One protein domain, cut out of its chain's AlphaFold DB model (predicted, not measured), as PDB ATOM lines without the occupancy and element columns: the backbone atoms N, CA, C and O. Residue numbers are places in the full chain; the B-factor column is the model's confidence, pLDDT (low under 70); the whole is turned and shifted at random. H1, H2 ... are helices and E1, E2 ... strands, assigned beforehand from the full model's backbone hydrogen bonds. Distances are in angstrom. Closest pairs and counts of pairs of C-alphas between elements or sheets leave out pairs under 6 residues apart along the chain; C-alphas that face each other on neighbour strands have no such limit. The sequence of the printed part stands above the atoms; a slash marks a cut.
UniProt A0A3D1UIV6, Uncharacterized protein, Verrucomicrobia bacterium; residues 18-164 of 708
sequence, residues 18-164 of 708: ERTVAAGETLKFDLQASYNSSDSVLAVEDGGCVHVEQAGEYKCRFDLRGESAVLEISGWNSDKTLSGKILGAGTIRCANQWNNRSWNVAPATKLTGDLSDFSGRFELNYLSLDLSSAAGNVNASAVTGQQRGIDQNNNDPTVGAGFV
ATOM      1  N   GLU A  18     -51.281 -35.678 -24.860       88.00
ATOM      2  CA  GLU A  18     -51.937 -36.787 -24.164       88.00
ATOM      3  C   GLU A  18     -51.787 -38.042 -25.020       88.00
ATOM      4  O   GLU A  18     -52.239 -38.089 -26.166       88.00
ATOM      5  N   ARG A  19     -51.149 -39.066 -24.456       92.50
ATOM      6  CA  ARG A  19     -51.028 -40.385 -25.063       92.50
ATOM      7  C   ARG A  19     -51.760 -41.403 -24.198       92.50
ATOM      8  O   ARG A  19     -51.433 -41.588 -23.028       92.50
ATOM      9  N   THR A  20     -52.723 -42.089 -24.802       95.38
ATOM     10  CA  THR A  20     -53.484 -43.169 -24.165       95.38
ATOM     11  C   THR A  20     -52.812 -44.518 -24.414       95.38
ATOM     12  O   THR A  20     -52.396 -44.795 -25.537       95.38
ATOM     13  N   VAL A  21     -52.722 -45.346 -23.374       96.50
ATOM     14  CA  VAL A  21     -52.268 -46.741 -23.413       96.50
ATOM     15  C   VAL A  21     -53.475 -47.622 -23.119       96.50
ATOM     16  O   VAL A  21     -54.029 -47.568 -22.020       96.50
ATOM     17  N   ALA A  22     -53.919 -48.381 -24.117       96.88
ATOM     18  CA  ALA A  22     -55.162 -49.143 -24.048       96.88
ATOM     19  C   ALA A  22     -55.026 -50.449 -23.241       96.88
ATOM     20  O   ALA A  22     -53.927 -50.941 -22.984       96.88
ATOM     21  N   ALA A  23     -56.160 -51.059 -22.889       96.25
ATOM     22  CA  ALA A  23     -56.196 -52.377 -22.260       96.25
ATOM     23  C   ALA A  23     -55.440 -53.427 -23.102       96.25
ATOM     24  O   ALA A  23     -55.704 -53.586 -24.295       96.25
ATOM     25  N   GLY A  24     -54.506 -54.152 -22.481       94.88
ATOM     26  CA  GLY A  24     -53.649 -55.134 -23.154       94.88
ATOM     27  C   GLY A  24     -52.477 -54.537 -23.944       94.88
ATOM     28  O   GLY A  24     -51.672 -55.294 -24.490       94.88
ATOM     29  N   GLU A  25     -52.347 -53.209 -24.002       97.31
ATOM     30  CA  GLU A  25     -51.185 -52.530 -24.573       97.31
ATOM     31  C   GLU A  25     -50.076 -52.389 -23.523       97.31
ATOM     32  O   GLU A  25     -50.317 -51.956 -22.396       97.31
ATOM     33  N   THR A  26     -48.835 -52.691 -23.920       96.56
ATOM     34  CA  THR A  26     -47.637 -52.346 -23.147       96.56
ATOM     35  C   THR A  26     -46.820 -51.303 -23.896       96.56
ATOM     36  O   THR A  26     -46.159 -51.605 -24.894       96.56
ATOM     37  N   LEU A  27     -46.806 -50.081 -23.379       95.62
ATOM     38  CA  LEU A  27     -45.948 -49.009 -23.847       95.62
ATOM     39  C   LEU A  27     -44.576 -49.084 -23.172       95.62
ATOM     40  O   LEU A  27     -44.454 -48.813 -21.985       95.62
ATOM     41  N   LYS A  28     -43.510 -49.342 -23.933       93.75
ATOM     42  CA  LYS A  28     -42.141 -49.065 -23.467       93.75
ATOM     43  C   LYS A  28     -41.854 -47.566 -23.531       93.75
ATOM     44  O   LYS A  28     -41.874 -46.988 -24.616       93.75
ATOM     45  N   PHE A  29     -41.591 -46.949 -22.384       92.19
ATOM     46  CA  PHE A  29     -41.343 -45.517 -22.289       92.19
ATOM     47  C   PHE A  29     -39.996 -45.149 -22.923       92.19
ATOM     48  O   PHE A  29     -38.956 -45.695 -22.551       92.19
ATOM     49  N   ASP A  30     -40.011 -44.189 -23.847       89.50
ATOM     50  CA  ASP A  30     -38.812 -43.627 -24.472       89.50
ATOM     51  C   ASP A  30     -38.518 -42.226 -23.913       89.50
ATOM     52  O   ASP A  30     -39.349 -41.322 -24.001       89.50
ATOM     53  N   LEU A  31     -37.325 -42.037 -23.339       88.62
ATOM     54  CA  LEU A  31     -36.896 -40.764 -22.754       88.62
ATOM     55  C   LEU A  31     -36.774 -39.633 -23.781       88.62
ATOM     56  O   LEU A  31     -36.847 -38.467 -23.386       88.62
ATOM     57  N   GLN A  32     -36.575 -39.957 -25.063       89.62
ATOM     58  CA  GLN A  32     -36.487 -38.977 -26.151       89.62
ATOM     59  C   GLN A  32     -37.848 -38.629 -26.759       89.62
ATOM     60  O   GLN A  32     -37.924 -37.762 -27.633       89.62
ATOM     61  N   ALA A  33     -38.922 -39.291 -26.325       85.31
ATOM     62  CA  ALA A  33     -40.237 -39.032 -26.873       85.31
ATOM     63  C   ALA A  33     -40.778 -37.656 -26.464       85.31
ATOM     64  O   ALA A  33     -40.533 -37.168 -25.360       85.31
ATOM     65  N   SER A  34     -41.587 -37.061 -27.343       84.69
ATOM     66  CA  SER A  34     -42.255 -35.767 -27.131       84.69
ATOM     67  C   SER A  34     -43.143 -35.739 -25.887       84.69
ATOM     68  O   SER A  34     -43.264 -34.702 -25.237       84.69
ATOM     69  N   TYR A  35     -43.707 -36.887 -25.506       86.81
ATOM     70  CA  TYR A  35     -44.512 -37.015 -24.296       86.81
ATOM     71  C   TYR A  35     -43.686 -37.024 -22.996       86.81
ATOM     72  O   TYR A  35     -44.292 -36.948 -21.937       86.81
ATOM     73  N   ASN A  36     -42.344 -37.052 -23.013       91.38
ATOM     74  CA  ASN A  36     -41.516 -36.873 -21.806       91.38
ATOM     75  C   ASN A  36     -41.346 -35.384 -21.437       91.38
ATOM     76  O   ASN A  36     -40.246 -34.830 -21.446       91.38
ATOM     77  N   SER A  37     -42.458 -34.723 -21.130       90.31
ATOM     78  CA  SER A  37     -42.531 -33.299 -20.786       90.31
ATOM     79  C   SER A  37     -43.444 -33.097 -19.580       90.31
ATOM     80  O   SER A  37     -44.377 -33.871 -19.391       90.31
ATOM     81  N   SER A  38     -43.211 -32.047 -18.788       88.12
ATOM     82  CA  SER A  38     -44.040 -31.705 -17.620       88.12
ATOM     83  C   SER A  38     -45.506 -31.431 -17.965       88.12
ATOM     84  O   SER A  38     -46.373 -31.598 -17.111       88.12
ATOM     85  N   ASP A  39     -45.774 -31.031 -19.210       88.00
ATOM     86  CA  ASP A  39     -47.113 -30.670 -19.686       88.00
ATOM     87  C   ASP A  39     -47.850 -31.846 -20.352       88.00
ATOM     88  O   ASP A  39     -49.016 -31.718 -20.721       88.00
ATOM     89  N   SER A  40     -47.180 -32.990 -20.520       92.62
ATOM     90  CA  SER A  40     -47.715 -34.163 -21.217       92.62
ATOM     91  C   SER A  40     -48.338 -35.171 -20.250       92.62
ATOM     92  O   SER A  40     -47.940 -35.283 -19.086       92.62
ATOM     93  N   VAL A  41     -49.312 -35.933 -20.752       94.38
ATOM     94  CA  VAL A  41     -50.084 -36.918 -19.983       94.38
ATOM     95  C   VAL A  41     -49.979 -38.291 -20.636       94.38
ATOM     96  O   VAL A  41     -50.238 -38.449 -21.825       94.38
ATOM     97  N   LEU A  42     -49.651 -39.303 -19.839       95.94
ATOM     98  CA  LEU A  42     -49.828 -40.707 -20.182       95.94
ATOM     99  C   LEU A  42     -51.046 -41.254 -19.449       95.94
ATOM    100  O   LEU A  42     -50.984 -41.532 -18.251       95.94
ATOM    101  N   ALA A  43     -52.144 -41.395 -20.183       96.38
ATOM    102  CA  ALA A  43     -53.368 -42.014 -19.702       96.38
ATOM    103  C   ALA A  43     -53.277 -43.530 -19.880       96.38
ATOM    104  O   ALA A  43     -53.288 -44.024 -21.005       96.38
ATOM    105  N   VAL A  44     -53.164 -44.270 -18.784       97.81
ATOM    106  CA  VAL A  44     -53.088 -45.732 -18.786       97.81
ATOM    107  C   VAL A  44     -54.462 -46.265 -18.420       97.81
ATOM    108  O   VAL A  44     -54.879 -46.160 -17.269       97.81
ATOM    109  N   GLU A  45     -55.180 -46.788 -19.408       97.94
ATOM    110  CA  GLU A  45     -56.508 -47.368 -19.204       97.94
ATOM    111  C   GLU A  45     -56.416 -48.692 -18.428       97.94
ATOM    112  O   GLU A  45     -55.350 -49.308 -18.336       97.94
ATOM    113  N   ASP A  46     -57.537 -49.139 -17.864       97.06
ATOM    114  CA  ASP A  46     -57.599 -50.373 -17.082       97.06
ATOM    115  C   ASP A  46     -57.089 -51.582 -17.891       97.06
ATOM    116  O   ASP A  46     -57.598 -51.906 -18.966       97.06
ATOM    117  N   GLY A  47     -56.039 -52.237 -17.390       95.44
ATOM    118  CA  GLY A  47     -55.353 -53.345 -18.064       95.44
ATOM    119  C   GLY A  47     -54.259 -52.926 -19.057       95.44
ATOM    120  O   GLY A  47     -53.656 -53.798 -19.687       95.44
ATOM    121  N   GLY A  48     -54.004 -51.628 -19.231       97.81
ATOM    122  CA  GLY A  48     -52.848 -51.093 -19.954       97.81
ATOM    123  C   GLY A  48     -51.588 -51.048 -19.083       97.81
ATOM    124  O   GLY A  48     -51.660 -51.056 -17.853       97.81
ATOM    125  N   CYS A  49     -50.412 -50.998 -19.711       97.62
ATOM    126  CA  CYS A  49     -49.128 -51.001 -19.012       97.62
ATOM    127  C   CYS A  49     -48.132 -50.005 -19.621       97.62
ATOM    128  O   CYS A  49     -47.906 -49.999 -20.828       97.62
ATOM    129  N   VAL A  50     -47.473 -49.204 -18.784       96.69
ATOM    130  CA  VAL A  50     -46.303 -48.402 -19.165       96.69
ATOM    131  C   VAL A  50     -45.060 -48.990 -18.511       96.69
ATOM    132  O   VAL A  50     -45.006 -49.111 -17.296       96.69
ATOM    133  N   HIS A  51     -44.049 -49.318 -19.309       93.94
ATOM    134  CA  HIS A  51     -42.799 -49.931 -18.876       93.94
ATOM    135  C   HIS A  51     -41.640 -48.923 -18.886       93.94
ATOM    136  O   HIS A  51     -41.279 -48.386 -19.936       93.94
ATOM    137  N   VAL A  52     -41.032 -48.703 -17.722       91.19
ATOM    138  CA  VAL A  52     -39.960 -47.741 -17.434       91.19
ATOM    139  C   VAL A  52     -38.667 -48.501 -17.112       91.19
ATOM    140  O   VAL A  52     -38.510 -49.047 -16.022       91.19
ATOM    141  N   GLU A  53     -37.710 -48.509 -18.043       87.94
ATOM    142  CA  GLU A  53     -36.467 -49.304 -17.936       87.94
ATOM    143  C   GLU A  53     -35.187 -48.446 -17.948       87.94
ATOM    144  O   GLU A  53     -34.207 -48.745 -17.256       87.94
ATOM    145  N   GLN A  54     -35.185 -47.348 -18.708       88.38
ATOM    146  CA  GLN A  54     -33.990 -46.539 -18.965       88.38
ATOM    147  C   GLN A  54     -33.593 -45.692 -17.744       88.38
ATOM    148  O   GLN A  54     -34.453 -45.235 -16.989       88.38
ATOM    149  N   ALA A  55     -32.292 -45.461 -17.549       89.44
ATOM    150  CA  ALA A  55     -31.806 -44.491 -16.565       89.44
ATOM    151  C   ALA A  55     -32.167 -43.073 -17.023       89.44
ATOM    152  O   ALA A  55     -31.900 -42.729 -18.174       89.44
ATOM    153  N   GLY A  56     -32.720 -42.243 -16.141       91.94
ATOM    154  CA  GLY A  56     -33.070 -40.870 -16.491       91.94
ATOM    155  C   GLY A  56     -34.258 -40.304 -15.727       91.94
ATOM    156  O   GLY A  56     -34.740 -40.881 -14.750       91.94
ATOM    157  N   GLU A  57     -34.702 -39.140 -16.189       94.06
ATOM    158  CA  GLU A  57     -35.820 -38.401 -15.614       94.06
ATOM    159  C   GLU A  57     -37.066 -38.504 -16.508       94.06
ATOM    160  O   GLU A  57     -37.020 -38.175 -17.697       94.06
ATOM    161  N   TYR A  58     -38.172 -38.940 -15.909       93.31
ATOM    162  CA  TYR A  58     -39.488 -39.115 -16.518       93.31
ATOM    163  C   TYR A  58     -40.415 -38.019 -15.982       93.31
ATOM    164  O   TYR A  58     -40.808 -38.041 -14.814       93.31
ATOM    165  N   LYS A  59     -40.722 -37.031 -16.824       93.00
ATOM    166  CA  LYS A  59     -41.319 -35.747 -16.408       93.00
ATOM    167  C   LYS A  59     -42.831 -35.669 -16.576       93.00
ATOM    168  O   LYS A  59     -43.455 -34.763 -16.032       93.00
ATOM    169  N   CYS A  60     -43.416 -36.581 -17.340       93.25
ATOM    170  CA  CYS A  60     -44.833 -36.540 -17.673       93.25
ATOM    171  C   CYS A  60     -45.738 -36.972 -16.528       93.25
ATOM    172  O   CYS A  60     -45.344 -37.727 -15.638       93.25
ATOM    173  N   ARG A  61     -46.996 -36.541 -16.607       95.19
ATOM    174  CA  ARG A  61     -48.055 -37.013 -15.724       95.19
ATOM    175  C   ARG A  61     -48.475 -38.434 -16.109       95.19
ATOM    176  O   ARG A  61     -48.781 -38.677 -17.271       95.19
ATOM    177  N   PHE A  62     -48.567 -39.337 -15.138       96.12
ATOM    178  CA  PHE A  62     -49.123 -40.684 -15.298       96.12
ATOM    179  C   PHE A  62     -50.525 -40.739 -14.676       96.12
ATOM    180  O   PHE A  62     -50.692 -40.473 -13.484       96.12
ATOM    181  N   ASP A  63     -51.531 -41.066 -15.480       97.06
ATOM    182  CA  ASP A  63     -52.931 -41.187 -15.067       97.06
ATOM    183  C   ASP A  63     -53.363 -42.656 -15.147       97.06
ATOM    184  O   ASP A  63     -53.586 -43.179 -16.238       97.06
ATOM    185  N   LEU A  64     -53.405 -43.345 -14.001       97.50
ATOM    186  CA  LEU A  64     -53.688 -44.781 -13.914       97.50
ATOM    187  C   LEU A  64     -55.196 -45.022 -13.726       97.50
ATOM    188  O   LEU A  64     -55.707 -45.075 -12.600       97.50
ATOM    189  N   ARG A  65     -55.916 -45.155 -14.844       96.06
ATOM    190  CA  ARG A  65     -57.384 -45.196 -14.932       96.06
ATOM    191  C   ARG A  65     -57.935 -46.615 -14.757       96.06
ATOM    192  O   ARG A  65     -58.489 -47.200 -15.681       96.06
ATOM    193  N   GLY A  66     -57.794 -47.163 -13.555       93.44
ATOM    194  CA  GLY A  66     -58.332 -48.477 -13.179       93.44
ATOM    195  C   GLY A  66     -57.362 -49.275 -12.316       93.44
ATOM    196  O   GLY A  66     -56.168 -48.987 -12.307       93.44
ATOM    197  N   GLU A  67     -57.859 -50.268 -11.577       94.81
ATOM    198  CA  GLU A  67     -57.022 -51.078 -10.672       94.81
ATOM    199  C   GLU A  67     -55.993 -51.941 -11.420       94.81
ATOM    200  O   GLU A  67     -54.929 -52.251 -10.878       94.81
ATOM    201  N   SER A  68     -56.284 -52.303 -12.673       96.12
ATOM    202  CA  SER A  68     -55.419 -53.122 -13.525       96.12
ATOM    203  C   SER A  68     -54.499 -52.290 -14.423       96.12
ATOM    204  O   SER A  68     -53.732 -52.872 -15.187       96.12
ATOM    205  N   ALA A  69     -54.561 -50.954 -14.378       98.00
ATOM    206  CA  ALA A  69     -53.595 -50.087 -15.055       98.00
ATOM    207  C   ALA A  69     -52.228 -50.187 -14.358       98.00
ATOM    208  O   ALA A  69     -52.153 -50.086 -13.133       98.00
ATOM    209  N   VAL A  70     -51.140 -50.376 -15.109       97.75
ATOM    210  CA  VAL A  70     -49.811 -50.646 -14.534       97.75
ATOM    211  C   VAL A  70     -48.774 -49.619 -14.975       97.75
ATOM    212  O   VAL A  70     -48.574 -49.381 -16.164       97.75
ATOM    213  N   LEU A  71     -48.047 -49.069 -14.005       96.25
ATOM    214  CA  LEU A  71     -46.755 -48.425 -14.212       96.25
ATOM    215  C   LEU A  71     -45.662 -49.388 -13.748       96.25
ATOM    216  O   LEU A  71     -45.416 -49.552 -12.553       96.25
ATOM    217  N   GLU A  72     -45.034 -50.063 -14.699       94.31
ATOM    218  CA  GLU A  72     -44.021 -51.077 -14.452       94.31
ATOM    219  C   GLU A  72     -42.614 -50.474 -14.525       94.31
ATOM    220  O   GLU A  72     -42.230 -49.875 -15.523       94.31
ATOM    221  N   ILE A  73     -41.821 -50.660 -13.474       89.69
ATOM    222  CA  ILE A  73     -40.453 -50.162 -13.342       89.69
ATOM    223  C   ILE A  73     -39.494 -51.357 -13.363       89.69
ATOM    224  O   ILE A  73     -39.664 -52.321 -12.615       89.69
ATOM    225  N   SER A  74     -38.473 -51.307 -14.215       84.31
ATOM    226  CA  SER A  74     -37.447 -52.347 -14.366       84.31
ATOM    227  C   SER A  74     -36.033 -51.742 -14.360       84.31
ATOM    228  O   SER A  74     -35.865 -50.524 -14.311       84.31
ATOM    229  N   GLY A  75     -34.983 -52.573 -14.347       70.62
ATOM    230  CA  GLY A  75     -33.589 -52.099 -14.319       70.62
ATOM    231  C   GLY A  75     -33.203 -51.428 -12.991       70.62
ATOM    232  O   GLY A  75     -33.112 -50.212 -12.883       70.62
ATOM    233  N   TRP A  76     -32.971 -52.227 -11.956       63.91
ATOM    234  CA  TRP A  76     -32.785 -51.802 -10.557       63.91
ATOM    235  C   TRP A  76     -31.464 -51.063 -10.250       63.91
ATOM    236  O   TRP A  76     -31.338 -50.439  -9.197       63.91
ATOM    237  N   ASN A  77     -30.462 -51.144 -11.129       66.00
ATOM    238  CA  ASN A  77     -29.176 -50.453 -10.982       66.00
ATOM    239  C   ASN A  77     -29.109 -49.124 -11.749       66.00
ATOM    240  O   ASN A  77     -28.153 -48.374 -11.561       66.00
ATOM    241  N   SER A  78     -30.087 -48.831 -12.607       78.00
ATOM    242  CA  SER A  78     -30.161 -47.563 -13.322       78.00
ATOM    243  C   SER A  78     -30.966 -46.554 -12.519       78.00
ATOM    244  O   SER A  78     -32.134 -46.793 -12.211       78.00
ATOM    245  N   ASP A  79     -30.338 -45.421 -12.206       87.38
ATOM    246  CA  ASP A  79     -30.992 -44.349 -11.467       87.38
ATOM    247  C   ASP A  79     -32.151 -43.765 -12.297       87.38
ATOM    248  O   ASP A  79     -31.977 -43.344 -13.446       87.38
ATOM    249  N   LYS A  80     -33.349 -43.771 -11.711       90.62
ATOM    250  CA  LYS A  80     -34.605 -43.319 -12.317       90.62
ATOM    251  C   LYS A  80     -35.265 -42.298 -11.421       90.62
ATOM    252  O   LYS A  80     -35.412 -42.530 -10.224       90.62
ATOM    253  N   THR A  81     -35.699 -41.193 -12.006       93.50
ATOM    254  CA  THR A  81     -36.478 -40.172 -11.305       93.50
ATOM    255  C   THR A  81     -37.782 -39.953 -12.049       93.50
ATOM    256  O   THR A  81     -37.767 -39.506 -13.189       93.50
ATOM    257  N   LEU A  82     -38.908 -40.286 -11.425       93.69
ATOM    258  CA  LEU A  82     -40.232 -39.950 -11.934       93.69
ATOM    259  C   LEU A  82     -40.664 -38.656 -11.240       93.69
ATOM    260  O   LEU A  82     -41.019 -38.668 -10.060       93.69
ATOM    261  N   SER A  83     -40.551 -37.537 -11.956       92.75
ATOM    262  CA  SER A  83     -40.789 -36.188 -11.424       92.75
ATOM    263  C   SER A  83     -42.159 -35.617 -11.785       92.75
ATOM    264  O   SER A  83     -42.588 -34.637 -11.175       92.75
ATOM    265  N   GLY A  84     -42.874 -36.233 -12.729       90.00
ATOM    266  CA  GLY A  84     -44.254 -35.867 -13.046       90.00
ATOM    267  C   GLY A  84     -45.279 -36.390 -12.033       90.00
ATOM    268  O   GLY A  84     -44.995 -37.279 -11.232       90.00
ATOM    269  N   LYS A  85     -46.493 -35.827 -12.070       92.75
ATOM    270  CA  LYS A  85     -47.614 -36.235 -11.204       92.75
ATOM    271  C   LYS A  85     -48.046 -37.674 -11.501       92.75
ATOM    272  O   LYS A  85     -48.209 -38.026 -12.666       92.75
ATOM    273  N   ILE A  86     -48.298 -38.473 -10.469       94.31
ATOM    274  CA  ILE A  86     -48.852 -39.828 -10.598       94.31
ATOM    275  C   ILE A  86     -50.151 -39.882  -9.796       94.31
ATOM    276  O   ILE A  86     -50.181 -39.477  -8.636       94.31
ATOM    277  N   LEU A  87     -51.231 -40.356 -10.412       95.31
ATOM    278  CA  LEU A  87     -52.551 -40.417  -9.783       95.31
ATOM    279  C   LEU A  87     -53.342 -41.656 -10.211       95.31
ATOM    280  O   LEU A  87     -52.989 -42.330 -11.182       95.31
ATOM    281  N   GLY A  88     -54.443 -41.903  -9.506       96.25
ATOM    282  CA  GLY A  88     -55.390 -42.968  -9.820       96.25
ATOM    283  C   GLY A  88     -55.196 -44.231  -8.983       96.25
ATOM    284  O   GLY A  88     -54.415 -44.265  -8.028       96.25
ATOM    285  N   ALA A  89     -55.953 -45.269  -9.340       95.88
ATOM    286  CA  ALA A  89     -56.108 -46.497  -8.554       95.88
ATOM    287  C   ALA A  89     -55.253 -47.677  -9.051       95.88
ATOM    288  O   ALA A  89     -55.338 -48.768  -8.490       95.88
ATOM    289  N   GLY A  90     -54.445 -47.471 -10.093       97.19
ATOM    290  CA  GLY A  90     -53.628 -48.530 -10.685       97.19
ATOM    291  C   GLY A  90     -52.432 -48.957  -9.839       97.19
ATOM    292  O   GLY A  90     -52.278 -48.608  -8.672       97.19
ATOM    293  N   THR A  91     -51.551 -49.741 -10.442       97.12
ATOM    294  CA  THR A  91     -50.452 -50.401  -9.742       97.12
ATOM    295  C   THR A  91     -49.103 -49.877 -10.212       97.12
ATOM    296  O   THR A  91     -48.779 -49.935 -11.397       97.12
ATOM    297  N   ILE A  92     -48.280 -49.416  -9.271       95.25
ATOM    298  CA  ILE A  92     -46.858 -49.158  -9.502       95.25
ATOM    299  C   ILE A  92     -46.108 -50.439  -9.140       95.25
ATOM    300  O   ILE A  92     -46.023 -50.818  -7.971       95.25
ATOM    301  N   ARG A  93     -45.591 -51.130 -10.156       92.62
ATOM    302  CA  ARG A  93     -44.996 -52.466 -10.037       92.62
ATOM    303  C   ARG A  93     -43.511 -52.427 -10.346       92.62
ATOM    304  O   ARG A  93     -43.107 -51.860 -11.351       92.62
ATOM    305  N   CYS A  94     -42.697 -53.130  -9.568       86.06
ATOM    306  CA  CYS A  94     -41.355 -53.503 -10.002       86.06
ATOM    307  C   CYS A  94     -41.415 -54.806 -10.809       86.06
ATOM    308  O   CYS A  94     -41.751 -55.853 -10.254       86.06
ATOM    309  N   ALA A  95     -41.045 -54.789 -12.092       78.62
ATOM    310  CA  ALA A  95     -40.865 -56.023 -12.859       78.62
ATOM    311  C   ALA A  95     -39.737 -56.851 -12.230       78.62
ATOM    312  O   ALA A  95     -38.681 -56.312 -11.896       78.62
ATOM    313  N   ASN A  96     -39.956 -58.154 -12.057       63.22
ATOM    314  CA  ASN A  96     -39.040 -59.061 -11.369       63.22
ATOM    315  C   ASN A  96     -37.670 -59.138 -12.080       63.22
ATOM    316  O   ASN A  96     -37.467 -59.919 -13.008       63.22
ATOM    317  N   GLN A  97     -36.729 -58.303 -11.638       60.31
ATOM    318  CA  GLN A  97     -35.314 -58.335 -11.990       60.31
ATOM    319  C   GLN A  97     -34.489 -58.096 -10.718       60.31
ATOM    320  O   GLN A  97     -34.905 -57.382  -9.810       60.31
ATOM    321  N   TRP A  98     -33.328 -58.742 -10.641       60.88
ATOM    322  CA  TRP A  98     -32.520 -58.938  -9.434       60.88
ATOM    323  C   TRP A  98     -32.019 -57.646  -8.763       60.88
ATOM    324  O   TRP A  98     -30.854 -57.318  -8.926       60.88
ATOM    325  N   ASN A  99     -32.813 -56.933  -7.959       64.44
ATOM    326  CA  ASN A  99     -32.266 -55.821  -7.174       64.44
ATOM    327  C   ASN A  99     -31.238 -56.338  -6.156       64.44
ATOM    328  O   ASN A  99     -31.619 -57.022  -5.215       64.44
ATOM    329  N   ASN A 100     -29.954 -56.013  -6.344       70.31
ATOM    330  CA  ASN A 100     -28.873 -56.297  -5.390       70.31
ATOM    331  C   ASN A 100     -28.387 -55.025  -4.677       70.31
ATOM    332  O   ASN A 100     -27.318 -55.032  -4.065       70.31
ATOM    333  N   ARG A 101     -29.107 -53.903  -4.802       75.81
ATOM    334  CA  ARG A 101     -28.699 -52.645  -4.181       75.81
ATOM    335  C   ARG A 101     -29.008 -52.701  -2.688       75.81
ATOM    336  O   ARG A 101     -30.166 -52.745  -2.282       75.81
ATOM    337  N   SER A 102     -27.944 -52.705  -1.894       77.69
ATOM    338  CA  SER A 102     -28.014 -52.632  -0.437       77.69
ATOM    339  C   SER A 102     -28.663 -51.324   0.018       77.69
ATOM    340  O   SER A 102     -28.376 -50.257  -0.525       77.69
ATOM    341  N   TRP A 103     -29.456 -51.391   1.082       81.44
ATOM    342  CA  TRP A 103     -30.040 -50.243   1.790       81.44
ATOM    343  C   TRP A 103     -29.030 -49.346   2.523       81.44
ATOM    344  O   TRP A 103     -29.390 -48.295   3.072       81.44
ATOM    345  N   ASN A 104     -27.752 -49.725   2.502       77.50
ATOM    346  CA  ASN A 104     -26.643 -48.840   2.853       77.50
ATOM    347  C   ASN A 104     -26.374 -47.777   1.772       77.50
ATOM    348  O   ASN A 104     -25.633 -46.826   2.009       77.50
ATOM    349  N   VAL A 105     -26.977 -47.919   0.590       79.25
ATOM    350  CA  VAL A 105     -26.895 -46.971  -0.523       79.25
ATOM    351  C   VAL A 105     -28.279 -46.364  -0.760       79.25
ATOM    352  O   VAL A 105     -29.298 -47.017  -0.543       79.25
ATOM    353  N   ALA A 106     -28.332 -45.110  -1.216       82.00
ATOM    354  CA  ALA A 106     -29.591 -44.470  -1.602       82.00
ATOM    355  C   ALA A 106     -30.337 -45.306  -2.663       82.00
ATOM    356  O   ALA A 106     -29.660 -45.880  -3.526       82.00
ATOM    357  N   PRO A 107     -31.683 -45.364  -2.647       85.56
ATOM    358  CA  PRO A 107     -32.456 -46.066  -3.669       85.56
ATOM    359  C   PRO A 107     -32.157 -45.563  -5.087       85.56
ATOM    360  O   PRO A 107     -31.901 -44.378  -5.296       85.56
ATOM    361  N   ALA A 108     -32.194 -46.473  -6.065       83.88
ATOM    362  CA  ALA A 108     -31.998 -46.136  -7.479       83.88
ATOM    363  C   ALA A 108     -33.230 -45.453  -8.088       83.88
ATOM    364  O   ALA A 108     -33.116 -44.660  -9.015       83.88
ATOM    365  N   THR A 109     -34.418 -45.778  -7.579       89.12
ATOM    366  CA  THR A 109     -35.686 -45.255  -8.095       89.12
ATOM    367  C   THR A 109     -36.233 -44.213  -7.137       89.12
ATOM    368  O   THR A 109     -36.407 -44.488  -5.950       89.12
ATOM    369  N   LYS A 110     -36.518 -43.026  -7.670       92.75
ATOM    370  CA  LYS A 110     -37.101 -41.901  -6.944       92.75
ATOM    371  C   LYS A 110     -38.429 -41.513  -7.570       92.75
ATOM    372  O   LYS A 110     -38.492 -41.316  -8.784       92.75
ATOM    373  N   LEU A 111     -39.461 -41.356  -6.749       93.19
ATOM    374  CA  LEU A 111     -40.687 -40.668  -7.144       93.19
ATOM    375  C   LEU A 111     -40.659 -39.305  -6.464       93.19
ATOM    376  O   LEU A 111     -40.766 -39.209  -5.246       93.19
ATOM    377  N   THR A 112     -40.443 -38.258  -7.249       91.44
ATOM    378  CA  THR A 112     -40.322 -36.882  -6.743       91.44
ATOM    379  C   THR A 112     -41.485 -36.002  -7.185       91.44
ATOM    380  O   THR A 112     -41.522 -34.824  -6.850       91.44
ATOM    381  N   GLY A 113     -42.407 -36.552  -7.976       87.00
ATOM    382  CA  GLY A 113     -43.617 -35.864  -8.396       87.00
ATOM    383  C   GLY A 113     -44.681 -35.760  -7.304       87.00
ATOM    384  O   GLY A 113     -44.496 -36.169  -6.156       87.00
ATOM    385  N   ASP A 114     -45.823 -35.197  -7.688       90.94
ATOM    386  CA  ASP A 114     -47.030 -35.154  -6.863       90.94
ATOM    387  C   ASP A 114     -47.731 -36.523  -6.866       90.94
ATOM    388  O   ASP A 114     -48.059 -37.050  -7.931       90.94
ATOM    389  N   LEU A 115     -47.953 -37.078  -5.672       92.69
ATOM    390  CA  LEU A 115     -48.617 -38.364  -5.418       92.69
ATOM    391  C   LEU A 115     -49.910 -38.202  -4.600       92.69
ATOM    392  O   LEU A 115     -50.488 -39.195  -4.162       92.69
ATOM    393  N   SER A 116     -50.372 -36.970  -4.370       90.06
ATOM    394  CA  SER A 116     -51.514 -36.690  -3.486       90.06
ATOM    395  C   SER A 116     -52.830 -37.338  -3.942       90.06
ATOM    396  O   SER A 116     -53.640 -37.717  -3.098       90.06
ATOM    397  N   ASP A 117     -53.004 -37.521  -5.256       92.75
ATOM    398  CA  ASP A 117     -54.176 -38.155  -5.883       92.75
ATOM    399  C   ASP A 117     -53.939 -39.634  -6.258       92.75
ATOM    400  O   ASP A 117     -54.726 -40.239  -6.993       92.75
ATOM    401  N   PHE A 118     -52.832 -40.231  -5.813       94.94
ATOM    402  CA  PHE A 118     -52.620 -41.669  -5.937       94.94
ATOM    403  C   PHE A 118     -53.400 -42.399  -4.836       94.94
ATOM    404  O   PHE A 118     -53.381 -42.002  -3.672       94.94
ATOM    405  N   SER A 119     -54.094 -43.472  -5.211       94.81
ATOM    406  CA  SER A 119     -54.834 -44.350  -4.291       94.81
ATOM    407  C   SER A 119     -54.619 -45.834  -4.610       94.81
ATOM    408  O   SER A 119     -55.332 -46.713  -4.120       94.81
ATOM    409  N   GLY A 120     -53.660 -46.109  -5.487       96.44
ATOM    410  CA  GLY A 120     -53.387 -47.416  -6.050       96.44
ATOM    411  C   GLY A 120     -52.508 -48.299  -5.173       96.44
ATOM    412  O   GLY A 120     -52.440 -48.129  -3.953       96.44
ATOM    413  N   ARG A 121     -51.839 -49.269  -5.797       97.44
ATOM    414  CA  ARG A 121     -51.014 -50.275  -5.110       97.44
ATOM    415  C   ARG A 121     -49.536 -50.121  -5.446       97.44
ATOM    416  O   ARG A 121     -49.185 -49.796  -6.579       97.44
ATOM    417  N   PHE A 122     -48.676 -50.425  -4.479       96.38
ATOM    418  CA  PHE A 122     -47.249 -50.634  -4.713       96.38
ATOM    419  C   PHE A 122     -46.929 -52.130  -4.675       96.38
ATOM    420  O   PHE A 122     -47.085 -52.772  -3.639       96.38
ATOM    421  N   GLU A 123     -46.429 -52.674  -5.781       94.19
ATOM    422  CA  GLU A 123     -45.915 -54.044  -5.862       94.19
ATOM    423  C   GLU A 123     -44.394 -53.997  -6.009       94.19
ATOM    424  O   GLU A 123     -43.846 -53.959  -7.113       94.19
ATOM    425  N   LEU A 124     -43.694 -53.937  -4.876       90.25
ATOM    426  CA  LEU A 124     -42.273 -53.600  -4.856       90.25
ATOM    427  C   LEU A 124     -41.365 -54.769  -5.237       90.25
ATOM    428  O   LEU A 124     -40.247 -54.536  -5.688       90.25
ATOM    429  N   ASN A 125     -41.796 -56.019  -5.049       86.69
ATOM    430  CA  ASN A 125     -40.907 -57.185  -5.094       86.69
ATOM    431  C   ASN A 125     -39.672 -56.977  -4.194       86.69
ATOM    432  O   ASN A 125     -39.805 -57.071  -2.982       86.69
ATOM    433  N   TYR A 126     -38.499 -56.646  -4.747       82.44
ATOM    434  CA  TYR A 126     -37.269 -56.342  -3.990       82.44
ATOM    435  C   TYR A 126     -36.826 -54.870  -4.108       82.44
ATOM    436  O   TYR A 126     -35.682 -54.539  -3.797       82.44
ATOM    437  N   LEU A 127     -37.676 -53.981  -4.630       85.00
ATOM    438  CA  LEU A 127     -37.337 -52.592  -4.938       85.00
ATOM    439  C   LEU A 127     -37.382 -51.694  -3.698       85.00
ATOM    440  O   LEU A 127     -38.393 -51.634  -2.998       85.00
ATOM    441  N   SER A 128     -36.319 -50.921  -3.488       87.25
ATOM    442  CA  SER A 128     -36.353 -49.754  -2.611       87.25
ATOM    443  C   SER A 128     -36.763 -48.511  -3.402       87.25
ATOM    444  O   SER A 128     -36.274 -48.277  -4.511       87.25
ATOM    445  N   LEU A 129     -37.662 -47.718  -2.825       90.50
ATOM    446  CA  LEU A 129     -38.244 -46.537  -3.447       90.50
ATOM    447  C   LEU A 129     -37.972 -45.296  -2.598       90.50
ATOM    448  O   LEU A 129     -38.250 -45.275  -1.402       90.50
ATOM    449  N   ASP A 130     -37.438 -44.248  -3.214       93.00
ATOM    450  CA  ASP A 130     -37.260 -42.953  -2.561       93.00
ATOM    451  C   ASP A 130     -38.474 -42.057  -2.837       93.00
ATOM    452  O   ASP A 130     -38.711 -41.657  -3.977       93.00
ATOM    453  N   LEU A 131     -39.240 -41.767  -1.785       94.31
ATOM    454  CA  LEU A 131     -40.379 -40.847  -1.790       94.31
ATOM    455  C   LEU A 131     -40.039 -39.519  -1.106       94.31
ATOM    456  O   LEU A 131     -40.902 -38.651  -0.994       94.31
ATOM    457  N   SER A 132     -38.797 -39.331  -0.647       91.31
ATOM    458  CA  SER A 132     -38.437 -38.236   0.261       91.31
ATOM    459  C   SER A 132     -38.624 -36.837  -0.313       91.31
ATOM    460  O   SER A 132     -38.736 -35.871   0.438       91.31
ATOM    461  N   SER A 133     -38.656 -36.734  -1.640       88.75
ATOM    462  CA  SER A 133     -38.895 -35.487  -2.368       88.75
ATOM    463  C   SER A 133     -40.275 -35.433  -3.031       88.75
ATOM    464  O   SER A 133     -40.547 -34.472  -3.743       88.75
ATOM    465  N   ALA A 134     -41.130 -36.444  -2.838       85.88
ATOM    466  CA  ALA A 134     -42.504 -36.405  -3.325       85.88
ATOM    467  C   ALA A 134     -43.300 -35.324  -2.586       85.88
ATOM    468  O   ALA A 134     -43.122 -35.103  -1.384       85.88
ATOM    469  N   ALA A 135     -44.197 -34.652  -3.302       78.06
ATOM    470  CA  ALA A 135     -45.024 -33.615  -2.704       78.06
ATOM    471  C   ALA A 135     -46.129 -34.229  -1.828       78.06
ATOM    472  O   ALA A 135     -46.938 -35.026  -2.302       78.06
ATOM    473  N   GLY A 136     -46.197 -33.802  -0.564       79.50
ATOM    474  CA  GLY A 136     -47.279 -34.156   0.356       79.50
ATOM    475  C   GLY A 136     -47.229 -35.589   0.900       79.50
ATOM    476  O   GLY A 136     -46.215 -36.283   0.815       79.50
ATOM    477  N   ASN A 137     -48.342 -35.996   1.516       90.25
ATOM    478  CA  ASN A 137     -48.552 -37.363   1.989       90.25
ATOM    479  C   ASN A 137     -48.920 -38.276   0.819       90.25
ATOM    480  O   ASN A 137     -49.602 -37.854  -0.113       90.25
ATOM    481  N   VAL A 138     -48.506 -39.536   0.910       93.06
ATOM    482  CA  VAL A 138     -48.785 -40.561  -0.096       93.06
ATOM    483  C   VAL A 138     -49.809 -41.529   0.472       93.06
ATOM    484  O   VAL A 138     -49.641 -42.008   1.593       93.06
ATOM    485  N   ASN A 139     -50.851 -41.840  -0.295       94.88
ATOM    486  CA  ASN A 139     -51.855 -42.828   0.084       94.88
ATOM    487  C   ASN A 139     -51.794 -44.015  -0.880       94.88
ATOM    488  O   ASN A 139     -51.806 -43.844  -2.093       94.88
ATOM    489  N   ALA A 140     -51.735 -45.226  -0.343       96.56
ATOM    490  CA  ALA A 140     -51.769 -46.457  -1.115       96.56
ATOM    491  C   ALA A 140     -52.835 -47.389  -0.543       96.56
ATOM    492  O   ALA A 140     -52.921 -47.581   0.669       96.56
ATOM    493  N   SER A 141     -53.624 -48.013  -1.412       96.88
ATOM    494  CA  SER A 141     -54.579 -49.043  -0.994       96.88
ATOM    495  C   SER A 141     -53.866 -50.300  -0.498       96.88
ATOM    496  O   SER A 141     -54.309 -50.905   0.475       96.88
ATOM    497  N   ALA A 142     -52.735 -50.669  -1.107       96.75
ATOM    498  CA  ALA A 142     -51.920 -51.789  -0.653       96.75
ATOM    499  C   ALA A 142     -50.434 -51.631  -0.994       96.75
ATOM    500  O   ALA A 142     -50.064 -50.987  -1.978       96.75
ATOM    501  N   VAL A 143     -49.590 -52.282  -0.197       96.94
ATOM    502  CA  VAL A 143     -48.154 -52.434  -0.438       96.94
ATOM    503  C   VAL A 143     -47.794 -53.908  -0.308       96.94
ATOM    504  O   VAL A 143     -48.081 -54.520   0.721       96.94
ATOM    505  N   THR A 144     -47.107 -54.453  -1.311       94.25
ATOM    506  CA  THR A 144     -46.505 -55.788  -1.251       94.25
ATOM    507  C   THR A 144     -44.995 -55.727  -1.462       94.25
ATOM    508  O   THR A 144     -44.488 -54.922  -2.251       94.25
ATOM    509  N   GLY A 145     -44.245 -56.575  -0.757       89.94
ATOM    510  CA  GLY A 145     -42.790 -56.615  -0.891       89.94
ATOM    511  C   GLY A 145     -42.120 -57.806  -0.211       89.94
ATOM    512  O   GLY A 145     -42.686 -58.463   0.659       89.94
ATOM    513  N   GLN A 146     -40.891 -58.084  -0.636       85.12
ATOM    514  CA  GLN A 146     -40.080 -59.228  -0.227       85.12
ATOM    515  C   GLN A 146     -38.658 -58.790   0.146       85.12
ATOM    516  O   GLN A 146     -38.149 -57.756  -0.300       85.12
ATOM    517  N   GLN A 147     -37.990 -59.610   0.954       80.69
ATOM    518  CA  GLN A 147     -36.631 -59.394   1.444       80.69
ATOM    519  C   GLN A 147     -35.737 -60.523   0.971       80.69
ATOM    520  O   GLN A 147     -35.867 -61.660   1.408       80.69
ATOM    521  N   ARG A 148     -34.787 -60.230   0.084       72.06
ATOM    522  CA  ARG A 148     -34.010 -61.269  -0.601       72.06
ATOM    523  C   ARG A 148     -33.150 -62.089   0.360       72.06
ATOM    524  O   ARG A 148     -33.104 -63.310   0.241       72.06
ATOM    525  N   GLY A 149     -32.488 -61.431   1.310       61.88
ATOM    526  CA  GLY A 149     -31.644 -62.108   2.298       61.88
ATOM    527  C   GLY A 149     -32.418 -63.015   3.256       61.88
ATOM    528  O   GLY A 149     -31.852 -63.951   3.809       61.88
ATOM    529  N   ILE A 150     -33.720 -62.772   3.420       61.56
ATOM    530  CA  ILE A 150     -34.567 -63.509   4.361       61.56
ATOM    531  C   ILE A 150     -35.423 -64.556   3.635       61.56
ATOM    532  O   ILE A 150     -35.508 -65.697   4.074       61.56
ATOM    533  N   ASP A 151     -36.012 -64.197   2.497       58.31
ATOM    534  CA  ASP A 151     -36.995 -65.024   1.793       58.31
ATOM    535  C   ASP A 151     -36.348 -66.016   0.808       58.31
ATOM    536  O   ASP A 151     -36.969 -67.015   0.451       58.31
ATOM    537  N   GLN A 152     -35.101 -65.779   0.374       60.94
ATOM    538  CA  GLN A 152     -34.376 -66.661  -0.559       60.94
ATOM    539  C   GLN A 152     -33.166 -67.384   0.066       60.94
ATOM    540  O   GLN A 152     -32.379 -67.973  -0.675       60.94
ATOM    541  N   ASN A 153     -32.984 -67.349   1.396       54.78
ATOM    542  CA  ASN A 153     -31.794 -67.895   2.082       54.78
ATOM    543  C   ASN A 153     -30.463 -67.409   1.468       54.78
ATOM    544  O   ASN A 153     -29.507 -68.172   1.324       54.78
ATOM    545  N   ASN A 154     -30.412 -66.144   1.049       55.88
ATOM    546  CA  ASN A 154     -29.227 -65.541   0.456       55.88
ATOM    547  C   ASN A 154     -28.428 -64.755   1.513       55.88
ATOM    548  O   ASN A 154     -29.007 -64.148   2.404       55.88
ATOM    549  N   ASN A 155     -27.101 -64.715   1.394       55.69
ATOM    550  CA  ASN A 155     -26.192 -64.214   2.437       55.69
ATOM    551  C   ASN A 155     -26.187 -62.683   2.645       55.69
ATOM    552  O   ASN A 155     -25.426 -62.208   3.486       55.69
ATOM    553  N   ASP A 156     -26.978 -61.903   1.898       64.75
ATOM    554  CA  ASP A 156     -27.028 -60.442   2.058       64.75
ATOM    555  C   ASP A 156     -28.372 -59.988   2.660       64.75
ATOM    556  O   ASP A 156     -29.362 -59.855   1.929       64.75
ATOM    557  N   PRO A 157     -28.430 -59.730   3.982       67.44
ATOM    558  CA  PRO A 157     -29.641 -59.282   4.660       67.44
ATOM    559  C   PRO A 157     -30.005 -57.829   4.336       67.44
ATOM    560  O   PRO A 157     -31.001 -57.349   4.855       67.44
ATOM    561  N   THR A 158     -29.228 -57.112   3.515       74.56
ATOM    562  CA  THR A 158     -29.389 -55.663   3.304       74.56
ATOM    563  C   THR A 158     -30.189 -55.278   2.060       74.56
ATOM    564  O   THR A 158     -30.217 -54.107   1.675       74.56
ATOM    565  N   VAL A 159     -30.828 -56.254   1.414       78.50
ATOM    566  CA  VAL A 159     -31.478 -56.100   0.110       78.50
ATOM    567  C   VAL A 159     -32.945 -56.524   0.171       78.50
ATOM    568  O   VAL A 159     -33.255 -57.698   0.400       78.50
ATOM    569  N   GLY A 160     -33.841 -55.593  -0.155       82.88
ATOM    570  CA  GLY A 160     -35.256 -55.883  -0.359       82.88
ATOM    571  C   GLY A 160     -36.144 -54.647  -0.430       82.88
ATOM    572  O   GLY A 160     -35.662 -53.515  -0.526       82.88
ATOM    573  N   ALA A 161     -37.453 -54.893  -0.420       89.25
ATOM    574  CA  ALA A 161     -38.475 -53.872  -0.602       89.25
ATOM    575  C   ALA A 161     -38.493 -52.814   0.506       89.25
ATOM    576  O   ALA A 161     -38.307 -53.137   1.682       89.25
ATOM    577  N   GLY A 162     -38.804 -51.568   0.146       92.06
ATOM    578  CA  GLY A 162     -39.127 -50.544   1.137       92.06
ATOM    579  C   GLY A 162     -39.124 -49.106   0.637       92.06
ATOM    580  O   GLY A 162     -38.950 -48.854  -0.553       92.06
ATOM    581  N   PHE A 163     -39.294 -48.170   1.571       94.12
ATOM    582  CA  PHE A 163     -39.454 -46.742   1.302       94.12
ATOM    583  C   PHE A 163     -38.477 -45.856   2.083       94.12
ATOM    584  O   PHE A 163     -38.225 -46.071   3.273       94.12
ATOM    585  N   VAL A 164     -37.977 -44.813   1.421       94.06
ATOM    586  CA  VAL A 164     -37.338 -43.659   2.069       94.06
ATOM    587  C   VAL A 164     -38.329 -42.498   2.074       94.06
ATOM    588  O   VAL A 164     -38.837 -42.129   1.017       94.06
TER     589      VAL A 164
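This is residues 18 to 164 of the 708 residues of an uncharacterized protein of Verrucomicrobia bacterium (UniProt A0A3D1UIV6). The chain is wound in stacked turns, a solenoid whose walls are three parallel sheets, and each of the runs E3 E4 E5, E6 E7 E8 and E9 E10 E11 lays one strand in each wall. The turns are well formed at these strands, while a loop with the short helix H1 lies beyond the walls and, with Glu 18 at the other end, makes the longest axis. The printed part has 147 residues with fifteen named strands and one named helix, which comes between E14 and E15; the sheets run E2 E4 E7 E10 E12 E14, E5 E8 E11 E13 E15 and E1 E3 E6 E9. The class is mostly strand, though under half of the residues are in named elements. The whole is compact, with a radius of gyration of the C-alphas of 14.6 A, and its outline is elongated, with spans of 46 by 28 by 26 A.

E1, residues 18 to 21, begins with C-alpha 18 at (-51.937, -36.787, -24.164), and E2 is residues 26 to 28. After residues 29 to 40, with no named element, come E3, residues 41 to 45 and 12.3 A long, E4, residues 49 to 52, and E5, residues 56 to 58. E5 runs on into E6, residues 61 to 65 and 12.4 A long, across a break of 2 residues, at 57 degrees. E7 is residues 70 to 73, E8 residues 80 to 82, E9 residues 86 to 88 and E10 residues 91 to 94, with C-alpha 91 at (-50.452, -50.401, -9.742). E11, residues 109 to 111, is followed by E12, residues 121 to 123, and E13, residues 128 to 130. The longest strand, E14, residues 138 to 145, measures 17.2 A and bends by 88 degrees at residue 141. H1 is residues 148 to 151, and E15, residues 162 to 164, ends with C-alpha 164 at (-37.338, -43.659, 2.069).

The largest sheet, E2 E4 E7 E10 E12 E14, is twisted and has E2 and E14 as edge strands. Its neighbours E4 and E7 are parallel, at 17 degrees, with N 50 and O 70 at 2.8 A, within hydrogen-bond range. E12 and E14 are parallel, at 29 degrees, with N 122 and O 142 at 2.9 A. This sheet and the sheet E1 E3 E6 E9 form a sandwich, two sheets face to face, with strands crossed at 76 degrees; the closest C-alphas of E6 and E7 are those of Leu 64 and Val 70, 7.1 A apart. In the second sheet E3 and E6 are parallel, at 17 degrees, with N 42 and O 61 at 2.8 A. In the third sheet E8 and E11 are parallel, with N 110 and O 80 at 2.8 A, and E13 and E15 are parallel, with N 129 and O 162 at 2.8 A. H1 is not on any of the three sheets; it is too short for any O i to N i+4 pair, and its 1 pair of O i and N i+3 is not within range.

The C-alphas of Glu 18 and Asn 155, the two farthest apart, are 46.1 A from each other. The printed part has no cut. The links E2 to E3, with 12 residues, and E10 to E11, with 14 residues, are long. The mean pLDDT of the printed part is 87.7, and the model's confidence is under 70 at residues 76 to 77, 96 to 99 and 149 to 157.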